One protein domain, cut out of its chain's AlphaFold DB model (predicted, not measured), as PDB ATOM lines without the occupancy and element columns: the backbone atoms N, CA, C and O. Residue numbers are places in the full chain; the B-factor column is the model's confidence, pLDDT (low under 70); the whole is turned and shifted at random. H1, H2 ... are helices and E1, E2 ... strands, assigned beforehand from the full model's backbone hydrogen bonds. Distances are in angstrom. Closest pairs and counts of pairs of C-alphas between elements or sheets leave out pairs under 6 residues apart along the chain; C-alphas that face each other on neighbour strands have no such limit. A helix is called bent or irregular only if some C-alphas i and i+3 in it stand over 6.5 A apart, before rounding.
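Overview. This is residues 488 to 556 of the 695 residues of an uncharacterized protein of Deltaproteobacteria bacterium RIFCSPHIGHO2_12_FULL_43_9 (UniProt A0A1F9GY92). A small three-stranded sheet, the hairpin of E2 and E3 with the short E1 beside E2, has one short helix over it and another at its E1 edge. H2 covers part of the sheet over E3, H1 sits by E1, and the long loop of residues 494 to 510 reaches away from the sheet, with its far tip at Gly 506. The printed part has 69 residues, with two named helices and three named strands in the order E1, H1, E2, E3, H2; the sheet is mixed, in the order E1, E2, E3. The class is mixed, helices and strands, though just 32 residues, under half, are in named elements. The whole is compact, with a radius of gyration of the C-alphas of 11.6 A and spans of 35 by 27 by 20 A.

Along the chain. In the sheet, E2 is residues 527 to 532, 16.0 A from first to last C-alpha, and E3 is residues 535 to 540, 16.3 A. E1, residues 491 to 493, begins at C-alpha 491 at (-2.508, 25.124, 86.740). H1, residues 511 to 519, is 14.2 A long and irregular: C-alphas 515 and 518 are 8.4 A apart. H2, residues 541 to 548, is 10.4 A long and ends at C-alpha 548 at (0.107, 22.615, 70.589).

Arrangement. E2 is the inner strand, and E1 and E3 are edge strands. E2 and E3 form a hairpin, antiparallel at 154 degrees between their directions, with N 528 and O 539 at 2.8 A and N 535 and O 532 at 2.8 A, within hydrogen-bond range. E1 and E2 are parallel at 32 degrees, with N 492 and O 527 at 2.9 A and N 529 and O 492 at 2.8 A, also within range. E1, H1 and E2 make a strand-helix-strand unit, two parallel neighbour strands with a helix between them along the chain, and its crossover is left-handed. H2 is on the sheet at a height over the sheet of 7.7 A; it lies over E3 and runs along the strands, at 24 degrees to E3 on the local plane. The closest C-alphas of E2 and H2 are those of Tyr 527 and Arg 541, 5.3 A apart. H1 is on the sheet but only grazes it, with its residues 512 to 519; the closest C-alphas of E1 and H1 are those of Ile 491 and Met 519, 5.8 A apart. H1 and H2 are apart. Every O i to N i+4 pair is within hydrogen-bond range in H2, and 3 of 5 in H1.

Size, cuts and confidence. The two C-alphas farthest apart are those of Gly 506, at (-27.243, 25.148, 84.154), and Lys 546, 35.5 A. The printed part has no cut. The link from E1 to H1 is long, with 17 residues; within it residues 503 to 504 pair with residues 509 to 510, antiparallel. The mean pLDDT of the printed part is 86.3, and residues 505 to 507 and residue 553 are under 70.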
ATOM      1  N   LYS A 488       3.166  27.565  95.374       81.75
ATOM      2  CA  LYS A 488       2.315  28.295  94.425       81.75
ATOM      3  C   LYS A 488       2.143  27.540  93.102       81.75
ATOM      4  O   LYS A 488       2.281  28.153  92.052       81.75
ATOM      5  N   LEU A 489       1.863  26.237  93.140       90.25
ATOM      6  CA  LEU A 489       1.529  25.485  91.928       90.25
ATOM      7  C   LEU A 489       0.372  26.161  91.169       90.25
ATOM      8  O   LEU A 489      -0.744  26.252  91.688       90.25
ATOM      9  N   ARG A 490       0.641  26.620  89.942       92.75
ATOM     10  CA  ARG A 490      -0.348  27.228  89.048       92.75
ATOM     11  C   ARG A 490      -0.701  26.275  87.925       92.75
ATOM     12  O   ARG A 490       0.167  25.793  87.200       92.75
ATOM     13  N   ILE A 491      -1.989  26.041  87.749       93.25
ATOM     14  CA  ILE A 491      -2.508  25.124  86.740       93.25
ATOM     15  C   ILE A 491      -3.427  25.863  85.773       93.25
ATOM     16  O   ILE A 491      -3.975  26.917  86.088       93.25
ATOM     17  N   SER A 492      -3.641  25.294  84.595       92.56
ATOM     18  CA  SER A 492      -4.713  25.712  83.698       92.56
ATOM     19  C   SER A 492      -5.285  24.517  82.943       92.56
ATOM     20  O   SER A 492      -4.680  23.448  82.910       92.56
ATOM     21  N   PHE A 493      -6.460  24.691  82.347       91.06
ATOM     22  CA  PHE A 493      -7.158  23.653  81.595       91.06
ATOM     23  C   PHE A 493      -7.298  24.065  80.131       91.06
ATOM     24  O   PHE A 493      -7.715  25.183  79.823       91.06
ATOM     25  N   ASP A 494      -6.994  23.139  79.228       90.62
ATOM     26  CA  ASP A 494      -7.277  23.283  77.802       90.62
ATOM     27  C   ASP A 494      -8.545  22.495  77.459       90.62
ATOM     28  O   ASP A 494      -8.526  21.305  77.130       90.62
ATOM     29  N   ILE A 495      -9.676  23.185  77.580       83.19
ATOM     30  CA  ILE A 495     -11.003  22.593  77.392       83.19
ATOM     31  C   ILE A 495     -11.275  22.306  75.919       83.19
ATOM     32  O   ILE A 495     -11.936  21.324  75.603       83.19
ATOM     33  N   LYS A 496     -10.712  23.108  75.010       83.25
ATOM     34  CA  LYS A 496     -10.913  22.955  73.565       83.25
ATOM     35  C   LYS A 496     -10.338  21.643  73.037       83.25
ATOM     36  O   LYS A 496     -10.917  21.051  72.134       83.25
ATOM     37  N   ASN A 497      -9.200  21.207  73.575       85.81
ATOM     38  CA  ASN A 497      -8.586  19.928  73.210       85.81
ATOM     39  C   ASN A 497      -9.002  18.775  74.133       85.81
ATOM     40  O   ASN A 497      -8.465  17.677  73.991       85.81
ATOM     41  N   SER A 498      -9.904  19.018  75.082       84.44
ATOM     42  CA  SER A 498     -10.463  17.973  75.930       84.44
ATOM     43  C   SER A 498     -11.698  17.373  75.258       84.44
ATOM     44  O   SER A 498     -12.572  18.115  74.818       84.44
ATOM     45  N   ASP A 499     -11.799  16.044  75.199       79.06
ATOM     46  CA  ASP A 499     -12.895  15.371  74.476       79.06
ATOM     47  C   ASP A 499     -14.251  15.622  75.148       79.06
ATOM     48  O   ASP A 499     -15.292  15.716  74.500       79.06
ATOM     49  N   TYR A 500     -14.237  15.727  76.478       72.62
ATOM     50  CA  TYR A 500     -15.399  16.048  77.290       72.62
ATOM     51  C   TYR A 500     -14.931  16.530  78.664       72.62
ATOM     52  O   TYR A 500     -14.168  15.846  79.344       72.62
ATOM     53  N   THR A 501     -15.394  17.702  79.098       71.31
ATOM     54  CA  THR A 501     -15.191  18.159  80.479       71.31
ATOM     55  C   THR A 501     -16.549  18.200  81.173       71.31
ATOM     56  O   THR A 501     -17.431  18.901  80.681       71.31
ATOM     57  N   PRO A 502     -16.757  17.482  82.298       74.62
ATOM     58  CA  PRO A 502     -18.020  17.528  83.026       74.62
ATOM     59  C   PRO A 502     -18.392  18.959  83.389       74.62
ATOM     60  O   PRO A 502     -17.702  19.602  84.186       74.62
ATOM     61  N   MET A 503     -19.492  19.448  82.834       77.38
ATOM     62  CA  MET A 503     -20.009  20.776  83.139       77.38
ATOM     63  C   MET A 503     -20.967  20.706  84.325       77.38
ATOM     64  O   MET A 503     -21.716  19.743  84.489       77.38
ATOM     65  N   VAL A 504     -20.960  21.746  85.151       71.19
ATOM     66  CA  VAL A 504     -22.020  21.979  86.127       71.19
ATOM     67  C   VAL A 504     -23.265  22.404  85.355       71.19
ATOM     68  O   VAL A 504     -23.301  23.494  84.772       71.19
ATOM     69  N   ALA A 505     -24.260  21.516  85.330       63.41
ATOM     70  CA  ALA A 505     -25.531  21.720  84.639       63.41
ATOM     71  C   ALA A 505     -26.150  23.085  84.994       63.41
ATOM     72  O   ALA A 505     -26.167  23.476  86.164       63.41
ATOM     73  N   GLY A 506     -26.623  23.826  83.985       63.69
ATOM     74  CA  GLY A 506     -27.243  25.148  84.154       63.69
ATOM     75  C   GLY A 506     -26.287  26.330  84.398       63.69
ATOM     76  O   GLY A 506     -26.713  27.483  84.291       63.69
ATOM     77  N   ALA A 507     -25.003  26.087  84.690       69.12
ATOM     78  CA  ALA A 507     -23.976  27.133  84.791       69.12
ATOM     79  C   ALA A 507     -23.009  27.143  83.593       69.12
ATOM     80  O   ALA A 507     -22.409  28.175  83.283       69.12
ATOM     81  N   GLY A 508     -22.850  25.993  82.924       74.12
ATOM     82  CA  GLY A 508     -21.872  25.815  81.846       74.12
ATOM     83  C   GLY A 508     -20.453  26.121  82.314       74.12
ATOM     84  O   GLY A 508     -19.692  26.764  81.597       74.12
ATOM     85  N   ILE A 509     -20.147  25.745  83.560       82.38
ATOM     86  CA  ILE A 509     -18.825  25.884  84.167       82.38
ATOM     87  C   ILE A 509     -18.224  24.487  84.297       82.38
ATOM     88  O   ILE A 509     -18.892  23.596  84.832       82.38
ATOM     89  N   PRO A 510     -16.973  24.275  83.875       85.06
ATOM     90  CA  PRO A 510     -16.292  23.006  84.071       85.06
ATOM     91  C   PRO A 510     -16.190  22.675  85.562       85.06
ATOM     92  O   PRO A 510     -15.665  23.454  86.353       85.06
ATOM     93  N   SER A 511     -16.660  21.496  85.966       86.88
ATOM     94  CA  SER A 511     -16.713  21.092  87.381       86.88
ATOM     95  C   SER A 511     -15.327  21.103  88.033       86.88
ATOM     96  O   SER A 511     -15.173  21.533  89.173       86.88
ATOM     97  N   VAL A 512     -14.300  20.686  87.281       87.50
ATOM     98  CA  VAL A 512     -12.887  20.724  87.700       87.50
ATOM     99  C   VAL A 512     -12.415  22.136  88.044       87.50
ATOM    100  O   VAL A 512     -11.640  22.314  88.980       87.50
ATOM    101  N   TYR A 513     -12.955  23.150  87.371       86.12
ATOM    102  CA  TYR A 513     -12.604  24.544  87.606       86.12
ATOM    103  C   TYR A 513     -13.006  24.998  89.012       86.12
ATOM    104  O   TYR A 513     -12.260  25.702  89.684       86.12
ATOM    105  N   LEU A 514     -14.168  24.546  89.493       86.19
ATOM    106  CA  LEU A 514     -14.670  24.896  90.823       86.19
ATOM    107  C   LEU A 514     -13.874  24.228  91.946       86.19
ATOM    108  O   LEU A 514     -13.716  24.813  93.019       86.19
ATOM    109  N   PHE A 515     -13.374  23.011  91.717       86.88
ATOM    110  CA  PHE A 515     -12.575  22.303  92.716       86.88
ATOM    111  C   PHE A 515     -11.187  22.912  92.888       86.88
ATOM    112  O   PHE A 515     -10.688  22.978  94.010       86.88
ATOM    113  N   PHE A 516     -10.583  23.383  91.799       88.00
ATOM    114  CA  PHE A 516      -9.187  23.820  91.801       88.00
ATOM    115  C   PHE A 516      -9.012  25.321  91.565       88.00
ATOM    116  O   PHE A 516      -7.893  25.766  91.347       88.00
ATOM    117  N   TYR A 517     -10.091  26.106  91.658       87.31
ATOM    118  CA  TYR A 517     -10.129  27.531  91.309       87.31
ATOM    119  C   TYR A 517      -8.937  28.346  91.828       87.31
ATOM    120  O   TYR A 517      -8.341  29.116  91.080       87.31
ATOM    121  N   ASN A 518      -8.561  28.158  93.097       85.94
ATOM    122  CA  ASN A 518      -7.492  28.929  93.743       85.94
ATOM    123  C   ASN A 518      -6.102  28.695  93.126       85.94
ATOM    124  O   ASN A 518      -5.190  29.473  93.383       85.94
ATOM    125  N   MET A 519      -5.940  27.631  92.340       89.00
ATOM    126  CA  MET A 519      -4.691  27.265  91.676       89.00
ATOM    127  C   MET A 519      -4.686  27.670  90.201       89.00
ATOM    128  O   MET A 519      -3.674  27.489  89.530       89.00
ATOM    129  N   ILE A 520      -5.802  28.181  89.671       89.25
ATOM    130  CA  ILE A 520      -5.924  28.423  88.237       89.25
ATOM    131  C   ILE A 520      -5.290  29.759  87.853       89.25
ATOM    132  O   ILE A 520      -5.720  30.824  88.303       89.25
ATOM    133  N   ASP A 521      -4.301  29.693  86.965       89.56
ATOM    134  CA  ASP A 521      -3.676  30.841  86.311       89.56
ATOM    135  C   ASP A 521      -3.631  30.586  84.803       89.56
ATOM    136  O   ASP A 521      -2.791  29.848  84.292       89.56
ATOM    137  N   SER A 522      -4.553  31.203  84.067       85.56
ATOM    138  CA  SER A 522      -4.620  31.053  82.615       85.56
ATOM    139  C   SER A 522      -3.539  31.840  81.869       85.56
ATOM    140  O   SER A 522      -3.289  31.558  80.699       85.56
ATOM    141  N   ARG A 523      -2.881  32.811  82.523       86.12
ATOM    142  CA  ARG A 523      -1.861  33.676  81.905       86.12
ATOM    143  C   ARG A 523      -0.471  33.065  82.033       86.12
ATOM    144  O   ARG A 523       0.318  33.095  81.086       86.12
ATOM    145  N   ASN A 524      -0.160  32.527  83.208       89.81
ATOM    146  CA  ASN A 524       1.152  31.974  83.516       89.81
ATOM    147  C   ASN A 524       1.055  30.655  84.305       89.81
ATOM    148  O   ASN A 524       1.530  30.600  85.442       89.81
ATOM    149  N   PRO A 525       0.448  29.600  83.728       93.31
ATOM    150  CA  PRO A 525       0.391  28.299  84.380       93.31
ATOM    151  C   PRO A 525       1.769  27.641  84.396       93.31
ATOM    152  O   PRO A 525       2.509  27.719  83.416       93.31
ATOM    153  N   ASP A 526       2.078  26.926  85.472       94.31
ATOM    154  CA  ASP A 526       3.223  26.016  85.517       94.31
ATOM    155  C   ASP A 526       2.893  24.739  84.721       94.31
ATOM    156  O   ASP A 526       3.710  24.254  83.929       94.31
ATOM    157  N   TYR A 527       1.643  24.270  84.840       95.50
ATOM    158  CA  TYR A 527       1.135  23.092  84.141       95.50
ATOM    159  C   TYR A 527      -0.212  23.322  83.454       95.50
ATOM    160  O   TYR A 527      -1.072  24.060  83.938       95.50
ATOM    161  N   ILE A 528      -0.415  22.642  82.328       95.38
ATOM    162  CA  ILE A 528      -1.643  22.688  81.534       95.38
ATOM    163  C   ILE A 528      -2.218  21.279  81.441       95.38
ATOM    164  O   ILE A 528      -1.522  20.331  81.073       95.38
ATOM    165  N   PHE A 529      -3.491  21.144  81.798       95.12
ATOM    166  CA  PHE A 529      -4.187  19.867  81.871       95.12
ATOM    167  C   PHE A 529      -5.141  19.710  80.688       95.12
ATOM    168  O   PHE A 529      -5.928  20.609  80.380       95.12
ATOM    169  N   ILE A 530      -5.090  18.540  80.051       94.00
ATOM    170  CA  ILE A 530      -5.996  18.139  78.969       94.00
ATOM    171  C   ILE A 530      -6.708  16.850  79.380       94.00
ATOM    172  O   ILE A 530      -6.054  15.871  79.741       94.00
ATOM    173  N   ILE A 531      -8.036  16.823  79.284       92.50
ATOM    174  CA  ILE A 531      -8.850  15.650  79.621       92.50
ATOM    175  C   ILE A 531      -9.205  14.903  78.332       92.50
ATOM    176  O   ILE A 531     -10.055  15.352  77.567       92.50
ATOM    177  N   LYS A 532      -8.577  13.746  78.107       92.12
ATOM    178  CA  LYS A 532      -8.841  12.874  76.949       92.12
ATOM    179  C   LYS A 532      -9.066  11.444  77.381       92.12
ATOM    180  O   LYS A 532      -8.409  10.989  78.315       92.12
ATOM    181  N   ASP A 533     -10.011  10.753  76.753       88.94
ATOM    182  CA  ASP A 533     -10.298   9.337  77.037       88.94
ATOM    183  C   ASP A 533     -10.434   9.014  78.539       88.94
ATOM    184  O   ASP A 533      -9.988   7.980  79.041       88.94
ATOM    185  N   ARG A 534     -11.053   9.926  79.300       86.69
ATOM    186  CA  ARG A 534     -11.220   9.815  80.765       86.69
ATOM    187  C   ARG A 534      -9.935   9.853  81.596       86.69
ATOM    188  O   ARG A 534      -9.976   9.527  82.786       86.69
ATOM    189  N   LYS A 535      -8.826  10.293  81.011       92.00
ATOM    190  CA  LYS A 535      -7.542  10.517  81.673       92.00
ATOM    191  C   LYS A 535      -7.174  11.991  81.638       92.00
ATOM    192  O   LYS A 535      -7.550  12.720  80.720       92.00
ATOM    193  N   VAL A 536      -6.447  12.419  82.660       94.81
ATOM    194  CA  VAL A 536      -5.882  13.762  82.728       94.81
ATOM    195  C   VAL A 536      -4.439  13.668  82.265       94.81
ATOM    196  O   VAL A 536      -3.623  12.995  82.886       94.81
ATOM    197  N   ASN A 537      -4.142  14.315  81.145       96.31
ATOM    198  CA  ASN A 537      -2.782  14.467  80.659       96.31
ATOM    199  C   ASN A 537      -2.212  15.760  81.233       96.31
ATOM    200  O   ASN A 537      -2.812  16.829  81.079       96.31
ATOM    201  N   PHE A 538      -1.066  15.640  81.894       96.38
ATOM    202  CA  PHE A 538      -0.370  16.737  82.547       96.38
ATOM    203  C   PHE A 538       0.799  17.163  81.667       96.38
ATOM    204  O   PHE A 538       1.650  16.338  81.346       96.38
ATOM    205  N   TYR A 539       0.842  18.436  81.291       96.94
ATOM    206  CA  TYR A 539       1.946  19.001  80.526       96.94
ATOM    207  C   TYR A 539       2.552  20.149  81.308       96.94
ATOM    208  O   TYR A 539       1.819  21.004  81.810       96.94
ATOM    209  N   THR A 540       3.877  20.230  81.361       95.81
ATOM    210  CA  THR A 540       4.510  21.512  81.678       95.81
ATOM    211  C   THR A 540       4.130  22.530  80.603       95.81
ATOM    212  O   THR A 540       3.847  22.186  79.448       95.81
ATOM    213  N   ARG A 541       4.162  23.816  80.950       94.25
ATOM    214  CA  ARG A 541       3.896  24.889  79.982       94.25
ATOM    215  C   ARG A 541       4.754  24.777  78.711       94.25
ATOM    216  O   ARG A 541       4.262  25.016  77.608       94.25
ATOM    217  N   ALA A 542       6.029  24.415  78.864       95.25
ATOM    218  CA  ALA A 542       6.969  24.280  77.754       95.25
ATOM    219  C   ALA A 542       6.608  23.108  76.826       95.25
ATOM    220  O   ALA A 542       6.559  23.288  75.608       95.25
ATOM    221  N   GLU A 543       6.309  21.934  77.391       96.94
ATOM    222  CA  GLU A 543       5.877  20.753  76.629       96.94
ATOM    223  C   GLU A 543       4.581  21.029  75.872       96.94
ATOM    224  O   GLU A 543       4.492  20.766  74.672       96.94
ATOM    225  N   TYR A 544       3.608  21.640  76.550       96.00
ATOM    226  CA  TYR A 544       2.333  21.990  75.947       96.00
ATOM    227  C   TYR A 544       2.519  22.915  74.736       96.00
ATOM    228  O   TYR A 544       2.004  22.631  73.655       96.00
ATOM    229  N   TYR A 545       3.295  23.997  74.861       94.56
ATOM    230  CA  TYR A 545       3.516  24.913  73.738       94.56
ATOM    231  C   TYR A 545       4.345  24.308  72.609       94.56
ATOM    232  O   TYR A 545       4.140  24.689  71.457       94.56
ATOM    233  N   LYS A 546       5.248  23.367  72.906       95.38
ATOM    234  CA  LYS A 546       5.968  22.614  71.872       95.38
ATOM    235  C   LYS A 546       5.006  21.760  71.041       95.38
ATOM    236  O   LYS A 546       5.160  21.692  69.828       95.38
ATOM    237  N   GLN A 547       4.020  21.134  71.682       95.12
ATOM    238  CA  GLN A 547       3.084  20.225  71.021       95.12
ATOM    239  C   GLN A 547       1.902  20.940  70.353       95.12
ATOM    240  O   GLN A 547       1.468  20.547  69.272       95.12
ATOM    241  N   TYR A 548       1.365  21.981  70.989       91.94
ATOM    242  CA  TYR A 548       0.107  22.615  70.589       91.94
ATOM    243  C   TYR A 548       0.284  24.053  70.070       91.94
ATOM    244  O   TYR A 548      -0.612  24.584  69.409       91.94
ATOM    245  N   GLY A 549       1.444  24.678  70.281       90.06
ATOM    246  CA  GLY A 549       1.732  26.057  69.879       90.06
ATOM    247  C   GLY A 549       1.378  27.096  70.951       90.06
ATOM    248  O   GLY A 549       0.550  26.862  71.830       90.06
ATOM    249  N   LYS A 550       2.024  28.270  70.877       82.38
ATOM    250  CA  LYS A 550       1.922  29.346  71.888       82.38
ATOM    251  C   LYS A 550       0.643  30.183  71.803       82.38
ATOM    252  O   LYS A 550       0.206  30.714  72.815       82.38
ATOM    253  N   ASN A 551       0.027  30.280  70.625       72.06
ATOM    254  CA  ASN A 551      -1.137  31.146  70.382       72.06
ATOM    255  C   ASN A 551      -2.468  30.463  70.733       72.06
ATOM    256  O   ASN A 551      -3.474  30.671  70.056       72.06
ATOM    257  N   ARG A 552      -2.470  29.598  71.751       72.69
ATOM    258  CA  ARG A 552      -3.682  28.911  72.198       72.69
ATOM    259  C   ARG A 552      -4.244  29.564  73.440       72.69
ATOM    260  O   ARG A 552      -3.528  29.896  74.380       72.69
ATOM    261  N   TYR A 553      -5.555  29.698  73.414       69.62
ATOM    262  CA  TYR A 553      -6.331  30.150  74.540       69.62
ATOM    263  C   TYR A 553      -6.498  29.014  75.555       69.62
ATOM    264  O   TYR A 553      -6.907  27.906  75.206       69.62
ATOM    265  N   LEU A 554      -6.171  29.315  76.808       79.88
ATOM    266  CA  LEU A 554      -6.423  28.462  77.963       79.88
ATOM    267  C   LEU A 554      -7.654  28.993  78.704       79.88
ATOM    268  O   LEU A 554      -7.903  30.199  78.671       79.88
ATOM    269  N   GLU A 555      -8.407  28.118  79.374       75.38
ATOM    270  CA  GLU A 555      -9.682  28.488  80.006       75.38
ATOM    271  C   GLU A 555      -9.549  29.728  80.904       75.38
ATOM    272  O   GLU A 555      -8.695  29.777  81.794       75.38
ATOM    273  N   LEU A 556     -10.408  30.731  80.693       78.62
ATOM    274  CA  LEU A 556     -10.310  31.994  81.421       78.62
ATOM    275  C   LEU A 556     -10.615  31.873  82.891       78.62
ATOM    276  O   LEU A 556     -11.543  31.181  83.309       78.62
TER     277      LEU A 556